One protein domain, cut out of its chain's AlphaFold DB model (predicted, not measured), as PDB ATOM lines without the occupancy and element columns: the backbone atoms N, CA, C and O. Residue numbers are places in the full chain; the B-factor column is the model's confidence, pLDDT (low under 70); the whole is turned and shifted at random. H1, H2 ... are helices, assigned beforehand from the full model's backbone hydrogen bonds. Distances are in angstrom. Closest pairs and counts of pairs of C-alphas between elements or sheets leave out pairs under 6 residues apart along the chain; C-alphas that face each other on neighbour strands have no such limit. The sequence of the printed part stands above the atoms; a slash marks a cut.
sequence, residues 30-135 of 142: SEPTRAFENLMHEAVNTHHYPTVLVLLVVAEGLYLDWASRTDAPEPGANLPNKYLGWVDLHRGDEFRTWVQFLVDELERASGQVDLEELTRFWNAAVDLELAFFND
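This is residues 30 to 135 of the 142 residues of a protein of Cutibacterium acnes JCM 18909 (UniProt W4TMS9). Look for H2 in the middle, with the longest helix, H5, packed on one side of it and H4 on another; H1 packs on H5 and on part of H2, and a long loop with short H3 makes a head beyond the last residues of H2. H1, H2 and H5 form a bundle, helices packed together lengthwise. The printed part has 106 residues with five named helices, H1 to H5 in chain order, and no named strand: all helix. It is only just compact, close to loose, with a radius of gyration of the C-alphas of 15.3 A and spans of 47 by 32 by 18 A.

Find C-alpha 115 at (119.572, 169.092, 185.720); from there H5 runs 28.5 A to C-alpha 134 at (91.869, 166.419, 179.604). H2, residues 49 to 67, is 26.9 A long with a kink of 26 degrees near residue 56. H4, residues 92 to 110, is 27.0 A; H1, residues 31 to 45, starts at (97.154, 167.212, 169.675) and is 21.0 A; H3, residues 81 to 89, is 11.1 A.

H5 touches H2, the hub, closest at C-alphas 51 and 118, 5.8 A, the same way at 37 degrees, only just a steep tilt. H5 touches H1 at C-alphas 132 and 32, 5.4 A, opposite ways at a shallow 26 degrees. H1 and H2 form a helical hairpin, touching through residues 40 to 44 and 51 to 55 alone, closest at C-alphas 43 and 52, 5.5 A. H4 touches H2 at C-alphas 106 and 50, 5.8 A, opposite ways at a shallow 28 degrees. H3 is close to H2 but not clearly touching, at C-alphas 87 and 67, 5.3 A. H1 and H4 are apart. Every O i to N i+4 pair is within hydrogen-bond range in H1, H4 and H5; H2 has 14 of 15 and H3 4 of 5.

The C-alphas farthest apart, of Asn 78 and Gln 112, are 48.9 A apart. The printed part has no cut; the link from H2 to H3, residues 68 to 80, is long, and residues 77 to 82 stand free. No printed residue is under 70 in pLDDT.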
ATOM      1  N   SER A  30      95.211 162.854 168.524       93.94
ATOM      2  CA  SER A  30      94.900 164.199 168.994       93.94
ATOM      3  C   SER A  30      96.163 165.057 169.112       93.94
ATOM      4  O   SER A  30      97.271 164.631 168.771       93.94
ATOM      5  N   GLU A  31      96.007 166.319 169.512       95.94
ATOM      6  CA  GLU A  31      97.154 167.212 169.675       95.94
ATOM      7  C   GLU A  31      98.069 166.803 170.845       95.94
ATOM      8  O   GLU A  31      99.263 166.637 170.571       95.94
ATOM      9  N   PRO A  32      97.556 166.483 172.052       96.38
ATOM     10  CA  PRO A  32      98.391 165.993 173.149       96.38
ATOM     11  C   PRO A  32      99.121 164.691 172.821       96.38
ATOM     12  O   PRO A  32     100.315 164.589 173.090       96.38
ATOM     13  N   THR A  33      98.467 163.724 172.159       95.62
ATOM     14  CA  THR A  33      99.128 162.465 171.767       95.62
ATOM     15  C   THR A  33     100.292 162.712 170.809       95.62
ATOM     16  O   THR A  33     101.394 162.221 171.042       95.62
ATOM     17  N   ARG A  34     100.096 163.532 169.762       97.44
ATOM     18  CA  ARG A  34     101.191 163.881 168.836       97.44
ATOM     19  C   ARG A  34     102.317 164.639 169.535       97.44
ATOM     20  O   ARG A  34     103.482 164.445 169.199       97.44
ATOM     21  N   ALA A  35     101.985 165.539 170.458       98.00
ATOM     22  CA  ALA A  35     102.981 166.292 171.209       98.00
ATOM     23  C   ALA A  35     103.817 165.369 172.109       98.00
ATOM     24  O   ALA A  35     105.042 165.496 172.130       98.00
ATOM     25  N   PHE A  36     103.180 164.392 172.761       97.69
ATOM     26  CA  PHE A  36     103.868 163.383 173.563       97.69
ATOM     27  C   PHE A  36     104.765 162.483 172.702       97.69
ATOM     28  O   PHE A  36     105.934 162.291 173.035       97.69
ATOM     29  N   GLU A  37     104.279 161.999 171.552       97.62
ATOM     30  CA  GLU A  37     105.098 161.235 170.595       97.62
ATOM     31  C   GLU A  37     106.337 162.015 170.141       97.62
ATOM     32  O   GLU A  37     107.449 161.481 170.131       97.62
ATOM     33  N   ASN A  38     106.174 163.301 169.823       98.38
ATOM     34  CA  ASN A  38     107.294 164.160 169.452       98.38
ATOM     35  C   ASN A  38     108.299 164.325 170.599       98.38
ATOM     36  O   ASN A  38     109.501 164.260 170.347       98.38
ATOM     37  N   LEU A  39     107.832 164.488 171.844       98.38
ATOM     38  CA  LEU A  39     108.703 164.583 173.020       98.38
ATOM     39  C   LEU A  39     109.494 163.284 173.241       98.38
ATOM     40  O   LEU A  39     110.697 163.334 173.505       98.38
ATOM     41  N   MET A  40     108.855 162.121 173.065       97.88
ATOM     42  CA  MET A  40     109.528 160.818 173.124       97.88
ATOM     43  C   MET A  40     110.600 160.683 172.039       97.88
ATOM     44  O   MET A  40     111.728 160.272 172.323       97.88
ATOM     45  N   HIS A  41     110.291 161.077 170.802       98.19
ATOM     46  CA  HIS A  41     111.272 161.086 169.717       98.19
ATOM     47  C   HIS A  41     112.426 162.058 169.977       98.19
ATOM     48  O   HIS A  41     113.580 161.712 169.720       98.19
ATOM     49  N   GLU A  42     112.143 163.251 170.501       97.88
ATOM     50  CA  GLU A  42     113.161 164.225 170.897       97.88
ATOM     51  C   GLU A  42     114.105 163.624 171.947       97.88
ATOM     52  O   GLU A  42     115.318 163.620 171.739       97.88
ATOM     53  N   ALA A  43     113.555 163.031 173.012       96.69
ATOM     54  CA  ALA A  43     114.329 162.378 174.063       96.69
ATOM     55  C   ALA A  43     115.219 161.254 173.517       96.69
ATOM     56  O   ALA A  43     116.408 161.212 173.830       96.69
ATOM     57  N   VAL A  44     114.698 160.378 172.652       96.75
ATOM     58  CA  VAL A  44     115.495 159.305 172.027       96.75
ATOM     59  C   VAL A  44     116.635 159.873 171.174       96.75
ATOM     60  O   VAL A  44     117.759 159.368 171.231       96.75
ATOM     61  N   ASN A  45     116.379 160.950 170.427       97.44
ATOM     62  CA  ASN A  45     117.373 161.590 169.561       97.44
ATOM     63  C   ASN A  45     118.475 162.333 170.334       97.44
ATOM     64  O   ASN A  45     119.529 162.607 169.760       97.44
ATOM     65  N   THR A  46     118.286 162.619 171.628       94.44
ATOM     66  CA  THR A  46     119.385 163.115 172.478       94.44
ATOM     67  C   THR A  46     120.480 162.066 172.686       94.44
ATOM     68  O   THR A  46     121.603 162.417 173.044       94.44
ATOM     69  N   HIS A  47     120.164 160.775 172.498       95.06
ATOM     70  CA  HIS A  47     121.011 159.645 172.892       95.06
ATOM     71  C   HIS A  47     121.474 159.714 174.360       95.06
ATOM     72  O   HIS A  47     122.502 159.143 174.729       95.06
ATOM     73  N   HIS A  48     120.703 160.404 175.203       94.56
ATOM     74  CA  HIS A  48     121.023 160.656 176.594       94.56
ATOM     75  C   HIS A  48     120.109 159.822 177.494       94.56
ATOM     76  O   HIS A  48     118.915 160.083 177.631       94.56
ATOM     77  N   TYR A  49     120.676 158.779 178.102       95.69
ATOM     78  CA  TYR A  49     119.917 157.801 178.885       95.69
ATOM     79  C   TYR A  49     119.081 158.420 180.025       95.69
ATOM     80  O   TYR A  49     117.896 158.092 180.104       95.69
ATOM     81  N   PRO A  50     119.604 159.361 180.845       96.50
ATOM     82  CA  PRO A  50     118.795 160.030 181.868       96.50
ATOM     83  C   PRO A  50     117.576 160.767 181.301       96.50
ATOM     84  O   PRO A  50     116.522 160.762 181.923       96.50
ATOM     85  N   THR A  51     117.686 161.352 180.105       96.25
ATOM     86  CA  THR A  51     116.566 162.045 179.452       96.25
ATOM     87  C   THR A  51     115.433 161.082 179.101       96.25
ATOM     88  O   THR A  51     114.266 161.393 179.316       96.25
ATOM     89  N   VAL A  52     115.764 159.888 178.603       97.00
ATOM     90  CA  VAL A  52     114.762 158.847 178.322       97.00
ATOM     91  C   VAL A  52     114.135 158.332 179.620       97.00
ATOM     92  O   VAL A  52     112.920 158.172 179.691       97.00
ATOM     93  N   LEU A  53     114.946 158.124 180.664       97.75
ATOM     94  CA  LEU A  53     114.459 157.695 181.976       97.75
ATOM     95  C   LEU A  53     113.489 158.699 182.603       97.75
ATOM     96  O   LEU A  53     112.517 158.269 183.211       97.75
ATOM     97  N   VAL A  54     113.702 160.006 182.425       97.81
ATOM     98  CA  VAL A  54     112.752 161.033 182.887       97.81
ATOM     99  C   VAL A  54     111.353 160.785 182.324       97.81
ATOM    100  O   VAL A  54     110.391 160.802 183.086       97.81
ATOM    101  N   LEU A  55     111.231 160.504 181.022       97.88
ATOM    102  CA  LEU A  55     109.925 160.242 180.410       97.88
ATOM    103  C   LEU A  55     109.276 158.972 180.969       97.88
ATOM    104  O   LEU A  55     108.092 158.989 181.289       97.88
ATOM    105  N   LEU A  56     110.055 157.899 181.128       97.88
ATOM    106  CA  LEU A  56     109.555 156.634 181.673       97.88
ATOM    107  C   LEU A  56     109.120 156.775 183.135       97.88
ATOM    108  O   LEU A  56     108.062 156.283 183.506       97.88
ATOM    109  N   VAL A  57     109.900 157.478 183.963       98.31
ATOM    110  CA  VAL A  57     109.554 157.727 185.371       98.31
ATOM    111  C   VAL A  57     108.277 158.553 185.483       98.31
ATOM    112  O   VAL A  57     107.445 158.249 186.333       98.31
ATOM    113  N   VAL A  58     108.100 159.576 184.641       98.12
ATOM    114  CA  VAL A  58     106.872 160.383 184.648       98.12
ATOM    115  C   VAL A  58     105.668 159.542 184.222       98.12
ATOM    116  O   VAL A  58     104.698 159.484 184.977       98.12
ATOM    117  N   ALA A  59     105.747 158.864 183.073       96.56
ATOM    118  CA  ALA A  59     104.641 158.069 182.540       96.56
ATOM    119  C   ALA A  59     104.239 156.940 183.506       96.56
ATOM    120  O   ALA A  59     103.097 156.845 183.935       96.56
ATOM    121  N   GLU A  60     105.192 156.125 183.946       97.31
ATOM    122  CA  GLU A  60     104.907 154.951 184.781       97.31
ATOM    123  C   GLU A  60     104.601 155.357 186.235       97.31
ATOM    124  O   GLU A  60     103.730 154.790 186.898       97.31
ATOM    125  N   GLY A  61     105.294 156.381 186.744       97.75
ATOM    126  CA  GLY A  61     105.157 156.854 188.118       97.75
ATOM    127  C   GLY A  61     103.833 157.559 188.388       97.75
ATOM    128  O   GLY A  61     103.197 157.269 189.402       97.75
ATOM    129  N   LEU A  62     103.382 158.432 187.478       97.12
ATOM    130  CA  LEU A  62     102.046 159.029 187.583       97.12
ATOM    131  C   LEU A  62     100.965 157.955 187.504       97.12
ATOM    132  O   LEU A  62      99.968 158.046 188.225       97.12
ATOM    133  N   TYR A  63     101.185 156.922 186.683       96.00
ATOM    134  CA  TYR A  63     100.235 155.832 186.565       96.00
ATOM    135  C   TYR A  63     100.117 154.984 187.835       96.00
ATOM    136  O   TYR A  63      99.012 154.704 188.307       96.00
ATOM    137  N   LEU A  64     101.253 154.667 188.458       96.88
ATOM    138  CA  LEU A  64     101.278 154.006 189.759       96.88
ATOM    139  C   LEU A  64     100.619 154.855 190.848       96.88
ATOM    140  O   LEU A  64      99.897 154.309 191.690       96.88
ATOM    141  N   ASP A  65     100.889 156.164 190.860       95.62
ATOM    142  CA  ASP A  65     100.364 157.072 191.878       95.62
ATOM    143  C   ASP A  65      98.836 157.106 191.840       95.62
ATOM    144  O   ASP A  65      98.206 156.830 192.862       95.62
ATOM    145  N   TRP A  66      98.227 157.333 190.667       94.44
ATOM    146  CA  TRP A  66      96.765 157.382 190.563       94.44
ATOM    147  C   TRP A  66      96.114 156.033 190.893       94.44
ATOM    148  O   TRP A  66      95.106 156.004 191.604       94.44
ATOM    149  N   ALA A  67      96.689 154.922 190.421       93.75
ATOM    150  CA  ALA A  67      96.100 153.589 190.570       93.75
ATOM    151  C   ALA A  67      96.247 153.026 191.992       93.75
ATOM    152  O   ALA A  67      95.530 152.099 192.374       93.75
ATOM    153  N   SER A  68      97.154 153.600 192.790       91.56
ATOM    154  CA  SER A  68      97.402 153.220 194.186       91.56
ATOM    155  C   SER A  68      96.630 154.060 195.209       91.56
ATOM    156  O   SER A  68      96.804 153.855 196.415       91.56
ATOM    157  N   ARG A  69      95.812 155.031 194.781       92.12
ATOM    158  CA  ARG A  69      95.072 155.885 195.719       92.12
ATOM    159  C   ARG A  69      93.982 155.103 196.452       92.12
ATOM    160  O   ARG A  69      93.392 154.172 195.920       92.12
ATOM    161  N   THR A  70      93.650 155.536 197.667       84.44
ATOM    162  CA  THR A  70      92.606 154.902 198.496       84.44
ATOM    163  C   THR A  70      91.194 155.018 197.921       84.44
ATOM    164  O   THR A  70      90.293 154.319 198.369       84.44
ATOM    165  N   ASP A  71      90.977 155.960 197.003       88.38
ATOM    166  CA  ASP A  71      89.726 156.144 196.268       88.38
ATOM    167  C   ASP A  71      89.701 155.387 194.927       88.38
ATOM    168  O   ASP A  71      88.679 155.415 194.237       88.38
ATOM    169  N   ALA A  72      90.781 154.687 194.561       85.94
ATOM    170  CA  ALA A  72      90.805 153.826 193.387       85.94
ATOM    171  C   ALA A  72      89.923 152.575 193.601       85.94
ATOM    172  O   ALA A  72      89.760 152.107 194.730       85.94
ATOM    173  N   PRO A  73      89.340 152.000 192.533       88.38
ATOM    174  CA  PRO A  73      88.544 150.783 192.639       88.38
ATOM    175  C   PRO A  73      89.307 149.611 193.267       88.38
ATOM    176  O   PRO A  73      90.374 149.220 192.795       88.38
ATOM    177  N   GLU A  74      88.715 148.994 194.287       86.12
ATOM    178  CA  GLU A  74      89.266 147.793 194.920       86.12
ATOM    179  C   GLU A  74      89.354 146.608 193.939       86.12
ATOM    180  O   GLU A  74      88.521 146.484 193.030       86.12
ATOM    181  N   PRO A  75      90.313 145.682 194.130       79.94
ATOM    182  CA  PRO A  75      90.331 144.425 193.392       79.94
ATOM    183  C   PRO A  75      88.997 143.679 193.495       79.94
ATOM    184  O   PRO A  75      88.489 143.417 194.584       79.94
ATOM    185  N   GLY A  76      88.419 143.325 192.344       79.12
ATOM    186  CA  GLY A  76      87.117 142.653 192.275       79.12
ATOM    187  C   GLY A  76      85.906 143.570 192.476       79.12
ATOM    188  O   GLY A  76      84.793 143.068 192.651       79.12
ATOM    189  N   ALA A  77      86.090 144.895 192.440       87.62
ATOM    190  CA  ALA A  77      84.978 145.834 192.347       87.62
ATOM    191  C   ALA A  77      84.070 145.487 191.155       87.62
ATOM    192  O   ALA A  77      84.529 145.047 190.102       87.62
ATOM    193  N   ASN A  78      82.763 145.711 191.311       90.81
ATOM    194  CA  ASN A  78      81.781 145.461 190.256       90.81
ATOM    195  C   ASN A  78      81.826 146.569 189.185       90.81
ATOM    196  O   ASN A  78      80.904 147.379 189.077       90.81
ATOM    197  N   LEU A  79      82.926 146.623 188.430       90.25
ATOM    198  CA  LEU A  79      83.160 147.538 187.318       90.25
ATOM    199  C   LEU A  79      83.499 146.752 186.042       90.25
ATOM    200  O   LEU A  79      84.119 145.691 186.123       90.25
ATOM    201  N   PRO A  80      83.138 147.274 184.855       90.62
ATOM    202  CA  PRO A  80      83.615 146.737 183.585       90.62
ATOM    203  C   PRO A  80      85.144 146.607 183.530       90.62
ATOM    204  O   PRO A  80      85.867 147.460 184.052       90.62
ATOM    205  N   ASN A  81      85.634 145.575 182.835       88.44
ATOM    206  CA  ASN A  81      87.067 145.286 182.721       88.44
ATOM    207  C   ASN A  81      87.864 146.432 182.073       88.44
ATOM    208  O   ASN A  81      89.001 146.676 182.464       88.44
ATOM    209  N   LYS A  82      87.260 147.190 181.150       90.25
ATOM    210  CA  LYS A  82      87.861 148.406 180.576       90.25
ATOM    211  C   LYS A  82      88.179 149.516 181.589       90.25
ATOM    212  O   LYS A  82      88.887 150.453 181.254       90.25
ATOM    213  N   TYR A  83      87.629 149.453 182.803       91.00
ATOM    214  CA  TYR A  83      87.987 150.371 183.883       91.00
ATOM    215  C   TYR A  83      88.879 149.666 184.894       91.00
ATOM    216  O   TYR A  83      90.004 150.100 185.108       91.00
ATOM    217  N   LEU A  84      88.411 148.552 185.475       91.50
ATOM    218  CA  LEU A  84      89.157 147.851 186.523       91.50
ATOM    219  C   LEU A  84      90.491 147.309 186.002       91.50
ATOM    220  O   LEU A  84      91.515 147.538 186.624       91.50
ATOM    221  N   GLY A  85      90.505 146.681 184.825       91.50
ATOM    222  CA  GLY A  85      91.728 146.151 184.224       91.50
ATOM    223  C   GLY A  85      92.789 147.224 183.968       91.50
ATOM    224  O   GLY A  85      93.972 146.944 184.123       91.50
ATOM    225  N   TRP A  86      92.382 148.464 183.670       93.69
ATOM    226  CA  TRP A  86      93.323 149.578 183.528       93.69
ATOM    227  C   TRP A  86      93.971 149.958 184.862       93.69
ATOM    228  O   TRP A  86      95.168 150.215 184.910       93.69
ATOM    229  N   VAL A  87      93.206 149.952 185.958       93.56
ATOM    230  CA  VAL A  87      93.756 150.159 187.312       93.56
ATOM    231  C   VAL A  87      94.685 149.018 187.696       93.56
ATOM    232  O   VAL A  87      95.758 149.250 188.246       93.56
ATOM    233  N   ASP A  88      94.289 147.787 187.383       92.19
ATOM    234  CA  ASP A  88      95.012 146.574 187.752       92.19
ATOM    235  C   ASP A  88      96.395 146.494 187.099       92.19
ATOM    236  O   ASP A  88      97.340 146.079 187.766       92.19
ATOM    237  N   LEU A  89      96.529 146.952 185.849       93.06
ATOM    238  CA  LEU A  89      97.812 147.024 185.139       93.06
ATOM    239  C   LEU A  89      98.823 147.964 185.808       93.06
ATOM    240  O   LEU A  89     100.022 147.700 185.767       93.06
ATOM    241  N   HIS A  90      98.345 149.034 186.444       95.00
ATOM    242  CA  HIS A  90      99.190 150.103 186.983       95.00
ATOM    243  C   HIS A  90      99.285 150.081 188.511       95.00
ATOM    244  O   HIS A  90      99.689 151.060 189.137       95.00
ATOM    245  N   ARG A  91      98.917 148.972 189.157       92.38
ATOM    246  CA  ARG A  91      98.972 148.837 190.618       92.38
ATOM    247  C   ARG A  91      99.654 147.546 191.048       92.38
ATOM    248  O   ARG A  91      99.942 146.655 190.259       92.38
ATOM    249  N   GLY A  92      99.843 147.420 192.357       91.50
ATOM    250  CA  GLY A  92     100.399 146.218 192.969       91.50
ATOM    251  C   GLY A  92     101.927 146.176 192.955       91.50
ATOM    252  O   GLY A  92     102.604 147.078 192.458       91.50
ATOM    253  N   ASP A  93     102.469 145.131 193.577       94.25
ATOM    254  CA  ASP A  93     103.893 145.061 193.914       94.25
ATOM    255  C   ASP A  93     104.797 144.909 192.687       94.25
ATOM    256  O   ASP A  93     105.908 145.438 192.687       94.25
ATOM    257  N   GLU A  94     104.334 144.234 191.629       93.00
ATOM    258  CA  GLU A  94     105.107 144.084 190.389       93.00
ATOM    259  C   GLU A  94     105.325 145.445 189.716       93.00
ATOM    260  O   GLU A  94     106.471 145.844 189.503       93.00
ATOM    261  N   PHE A  95     104.245 146.194 189.473       94.81
ATOM    262  CA  PHE A  95     104.324 147.516 188.855       94.81
ATOM    263  C   PHE A  95     105.082 148.515 189.736       94.81
ATOM    264  O   PHE A  95     105.954 149.238 189.262       94.81
ATOM    265  N   ARG A  96     104.862 148.484 191.059       96.44
ATOM    266  CA  ARG A  96     105.639 149.294 192.012       96.44
ATOM    267  C   ARG A  96     107.137 149.005 191.937       96.44
ATOM    268  O   ARG A  96     107.935 149.936 191.974       96.44
ATOM    269  N   THR A  97     107.520 147.732 191.851       97.25
ATOM    270  CA  THR A  97     108.931 147.330 191.743       97.25
ATOM    271  C   THR A  97     109.542 147.832 190.437       97.25
ATOM    272  O   THR A  97     110.681 148.292 190.432       97.25
ATOM    273  N   TRP A  98     108.779 147.787 189.343       96.75
ATOM    274  CA  TRP A  98     109.191 148.338 188.056       96.75
ATOM    275  C   TRP A  98     109.416 149.854 188.105       96.75
ATOM    276  O   TRP A  98     110.494 150.321 187.740       96.75
ATOM    277  N   VAL A  99     108.452 150.614 188.628       97.88
ATOM    278  CA  VAL A  99     108.592 152.070 188.772       97.88
ATOM    279  C   VAL A  99     109.782 152.416 189.665       97.88
ATOM    280  O   VAL A  99     110.569 153.295 189.321       97.88
ATOM    281  N   GLN A 100     109.967 151.700 190.780       98.25
ATOM    282  CA  GLN A 100     111.111 151.939 191.659       98.25
ATOM    283  C   GLN A 100     112.441 151.670 190.949       98.25
ATOM    284  O   GLN A 100     113.373 152.451 191.099       98.25
ATOM    285  N   PHE A 101     112.522 150.622 190.124       98.19
ATOM    286  CA  PHE A 101     113.701 150.376 189.295       98.19
ATOM    287  C   PHE A 101     114.009 151.557 188.358       98.19
ATOM    288  O   PHE A 101     115.170 151.950 188.246       98.19
ATOM    289  N   LEU A 102     112.997 152.149 187.715       98.25
ATOM    290  CA  LEU A 102     113.186 153.316 186.843       98.25
ATOM    291  C   LEU A 102     113.695 154.540 187.616       98.25
ATOM    292  O   LEU A 102     114.587 155.242 187.134       98.25
ATOM    293  N   VAL A 103     113.157 154.776 188.815       98.06
ATOM    294  CA  VAL A 103     113.602 155.856 189.709       98.06
ATOM    295  C   VAL A 103     115.055 155.640 190.132       98.06
ATOM    296  O   VAL A 103     115.877 156.538 189.956       98.06
ATOM    297  N   ASP A 104     115.398 154.440 190.602       98.12
ATOM    298  CA  ASP A 104     116.758 154.094 191.028       98.12
ATOM    299  C   ASP A 104     117.762 154.238 189.868       98.12
ATOM    300  O   ASP A 104     118.877 154.738 190.043       98.12
ATOM    301  N   GLU A 105     117.367 153.838 188.655       97.75
ATOM    302  CA  GLU A 105     118.183 154.002 187.451       97.75
ATOM    303  C   GLU A 105     118.380 155.472 187.075       97.75
ATOM    304  O   GLU A 105     119.492 155.857 186.695       97.75
ATOM    305  N   LEU A 106     117.341 156.303 187.209       96.62
ATOM    306  CA  LEU A 106     117.438 157.741 186.972       96.62
ATOM    307  C   LEU A 106     118.371 158.398 187.989       96.62
ATOM    308  O   LEU A 106     119.254 159.161 187.599       96.62
ATOM    309  N   GLU A 107     118.243 158.072 189.273       95.06
ATOM    310  CA  GLU A 107     119.141 158.565 190.322       95.06
ATOM    311  C   GLU A 107     120.593 158.150 190.058       95.06
ATOM    312  O   GLU A 107     121.509 158.977 190.094       95.06
ATOM    313  N   ARG A 108     120.817 156.880 189.698       95.31
ATOM    314  CA  ARG A 108     122.150 156.358 189.374       95.31
ATOM    315  C   ARG A 108     122.763 157.059 188.163       95.31
ATOM    316  O   ARG A 108     123.959 157.359 188.164       95.31
ATOM    317  N   ALA A 109     121.976 157.277 187.111       94.00
ATOM    318  CA  ALA A 109     122.450 157.861 185.862       94.00
ATOM    319  C   ALA A 109     122.559 159.396 185.925       94.00
ATOM    320  O   ALA A 109     123.315 159.977 185.144       94.00
ATOM    321  N   SER A 110     121.857 160.051 186.860       89.44
ATOM    322  CA  SER A 110     121.801 161.514 186.951       89.44
ATOM    323  C   SER A 110     122.911 162.166 187.800       89.44
ATOM    324  O   SER A 110     123.028 163.389 187.843       89.44
ATOM    325  N   GLY A 111     123.785 161.381 188.441       79.56
ATOM    326  CA  GLY A 111     124.730 161.882 189.452       79.56
ATOM    327  C   GLY A 111     125.758 162.946 189.015       79.56
ATOM    328  O   GLY A 111     126.400 163.542 189.878       79.56
ATOM    329  N   GLN A 112     125.957 163.193 187.713       74.44
ATOM    330  CA  GLN A 112     126.892 164.212 187.192       74.44
ATOM    331  C   GLN A 112     126.335 165.033 186.014       74.44
ATOM    332  O   GLN A 112     127.102 165.708 185.327       74.44
ATOM    333  N   VAL A 113     125.032 164.958 185.743       80.12
ATOM    334  CA  VAL A 113     124.417 165.606 184.571       80.12
ATOM    335  C   VAL A 113     123.829 166.968 184.895       80.12
ATOM    336  O   VAL A 113     123.542 167.300 186.045       80.12
ATOM    337  N   ASP A 114     123.658 167.751 183.836       78.44
ATOM    338  CA  ASP A 114     122.920 169.000 183.874       78.44
ATOM    339  C   ASP A 114     121.436 168.730 184.162       78.44
ATOM    340  O   ASP A 114     120.740 168.054 183.399       78.44
ATOM    341  N   LEU A 115     120.957 169.251 185.291       89.31
ATOM    342  CA  LEU A 115     119.572 169.092 185.720       89.31
ATOM    343  C   LEU A 115     118.610 169.991 184.938       89.31
ATOM    344  O   LEU A 115     117.410 169.721 184.963       89.31
ATOM    345  N   GLU A 116     119.089 171.038 184.260       92.25
ATOM    346  CA  GLU A 116     118.223 171.967 183.527       92.25
ATOM    347  C   GLU A 116     117.496 171.252 182.383       92.25
ATOM    348  O   GLU A 116     116.271 171.344 182.261       92.25
ATOM    349  N   GLU A 117     118.225 170.453 181.599       90.38
ATOM    350  CA  GLU A 117     117.639 169.680 180.504       90.38
ATOM    351  C   GLU A 117     116.674 168.603 181.019       90.38
ATOM    352  O   GLU A 117     115.560 168.481 180.505       90.38
ATOM    353  N   LEU A 118     117.050 167.872 182.074       95.38
ATOM    354  CA  LEU A 118     116.176 166.860 182.679       95.38
ATOM    355  C   LEU A 118     114.890 167.477 183.235       95.38
ATOM    356  O   LEU A 118     113.808 166.935 183.031       95.38
ATOM    357  N   THR A 119     114.996 168.644 183.870       96.50
ATOM    358  CA  THR A 119     113.843 169.385 184.399       96.50
ATOM    359  C   THR A 119     112.919 169.850 183.274       96.50
ATOM    360  O   THR A 119     111.698 169.797 183.420       96.50
ATOM    361  N   ARG A 120     113.470 170.268 182.126       96.88
ATOM    362  CA  ARG A 120     112.667 170.636 180.952       96.88
ATOM    363  C   ARG A 120     111.843 169.452 180.445       96.88
ATOM    364  O   ARG A 120     110.643 169.615 180.236       96.88
ATOM    365  N   PHE A 121     112.467 168.287 180.259       97.69
ATOM    366  CA  PHE A 121     111.759 167.078 179.819       97.69
ATOM    367  C   PHE A 121     110.730 166.611 180.849       97.69
ATOM    368  O   PHE A 121     109.622 166.250 180.464       97.69
ATOM    369  N   TRP A 122     111.066 166.683 182.139       98.19
ATOM    370  CA  TRP A 122     110.153 166.341 183.227       98.19
ATOM    371  C   TRP A 122     108.883 167.190 183.175       98.19
ATOM    372  O   TRP A 122     107.780 166.654 183.114       98.19
ATOM    373  N   ASN A 123     109.037 168.517 183.155       98.38
ATOM    374  CA  ASN A 123     107.900 169.437 183.144       98.38
ATOM    375  C   ASN A 123     107.044 169.245 181.889       98.38
ATOM    376  O   ASN A 123     105.826 169.149 181.996       98.38
ATOM    377  N   ALA A 124     107.678 169.117 180.718       98.31
ATOM    378  CA  ALA A 124     106.963 168.883 179.469       98.31
ATOM    379  C   ALA A 124     106.163 167.569 179.495       98.31
ATOM    380  O   ALA A 124     105.019 167.550 179.053       98.31
ATOM    381  N   ALA A 125     106.735 166.489 180.033       98.38
ATOM    382  CA  ALA A 125     106.051 165.205 180.137       98.38
ATOM    383  C   ALA A 125     104.845 165.274 181.085       98.38
ATOM    384  O   ALA A 125     103.761 164.834 180.718       98.38
ATOM    385  N   VAL A 126     105.002 165.883 182.266       98.31
ATOM    386  CA  VAL A 126     103.905 166.036 183.239       98.31
ATOM    387  C   VAL A 126     102.765 166.887 182.672       98.31
ATOM    388  O   VAL A 126     101.597 166.521 182.809       98.31
ATOM    389  N   ASP A 127     103.088 168.001 182.008       98.19
ATOM    390  CA  ASP A 127     102.087 168.868 181.382       98.19
ATOM    391  C   ASP A 127     101.318 168.128 180.274       98.19
ATOM    392  O   ASP A 127     100.100 168.284 180.148       98.19
ATOM    393  N   LEU A 128     102.012 167.294 179.494       98.25
ATOM    394  CA  LEU A 128     101.398 166.509 178.425       98.25
ATOM    395  C   LEU A 128     100.571 165.328 178.944       98.25
ATOM    396  O   LEU A 128      99.519 165.068 178.365       98.25
ATOM    397  N   GLU A 129     100.965 164.664 180.036       97.38
ATOM    398  CA  GLU A 129     100.118 163.661 180.709       97.38
ATOM    399  C   GLU A 129      98.793 164.289 181.158       97.38
ATOM    400  O   GLU A 129      97.707 163.773 180.885       97.38
ATOM    401  N   LEU A 130      98.853 165.467 181.788       96.00
ATOM    402  CA  LEU A 130      97.650 166.194 182.186       96.00
ATOM    403  C   LEU A 130      96.805 166.604 180.971       96.00
ATOM    404  O   LEU A 130      95.577 166.496 181.007       96.00
ATOM    405  N   ALA A 131      97.435 167.090 179.899       96.25
ATOM    406  CA  ALA A 131      96.734 167.435 178.667       96.25
ATOM    407  C   ALA A 131      96.053 166.208 178.042       96.25
ATOM    408  O   ALA A 131      94.908 166.318 177.611       96.25
ATOM    409  N   PHE A 132      96.708 165.045 178.062       94.62
ATOM    410  CA  PHE A 132      96.157 163.779 177.583       94.62
ATOM    411  C   PHE A 132      94.912 163.362 178.379       94.62
ATOM    412  O   PHE A 132      93.883 163.049 177.786       94.62
ATOM    413  N   PHE A 133      94.939 163.458 179.713       91.44
ATOM    414  CA  PHE A 133      93.752 163.188 180.540       91.44
ATOM    415  C   PHE A 133      92.601 164.181 180.325       91.44
ATOM    416  O   PHE A 133      91.443 163.825 180.538       91.44
ATOM    417  N   ASN A 134      92.894 165.420 179.920       93.38
ATOM    418  CA  ASN A 134      91.869 166.419 179.604       93.38
ATOM    419  C   ASN A 134      91.312 166.277 178.177       93.38
ATOM    420  O   ASN A 134      90.251 166.825 177.876       93.38
ATOM    421  N   ASP A 135      91.999 165.540 177.308       90.38
ATOM    422  CA  ASP A 135      91.644 165.326 175.907       90.38
ATOM    423  C   ASP A 135      90.653 164.163 175.735       90.38
ATOM    424  O   ASP A 135      90.847 163.229 174.960       90.38
TER     425      ASP A 135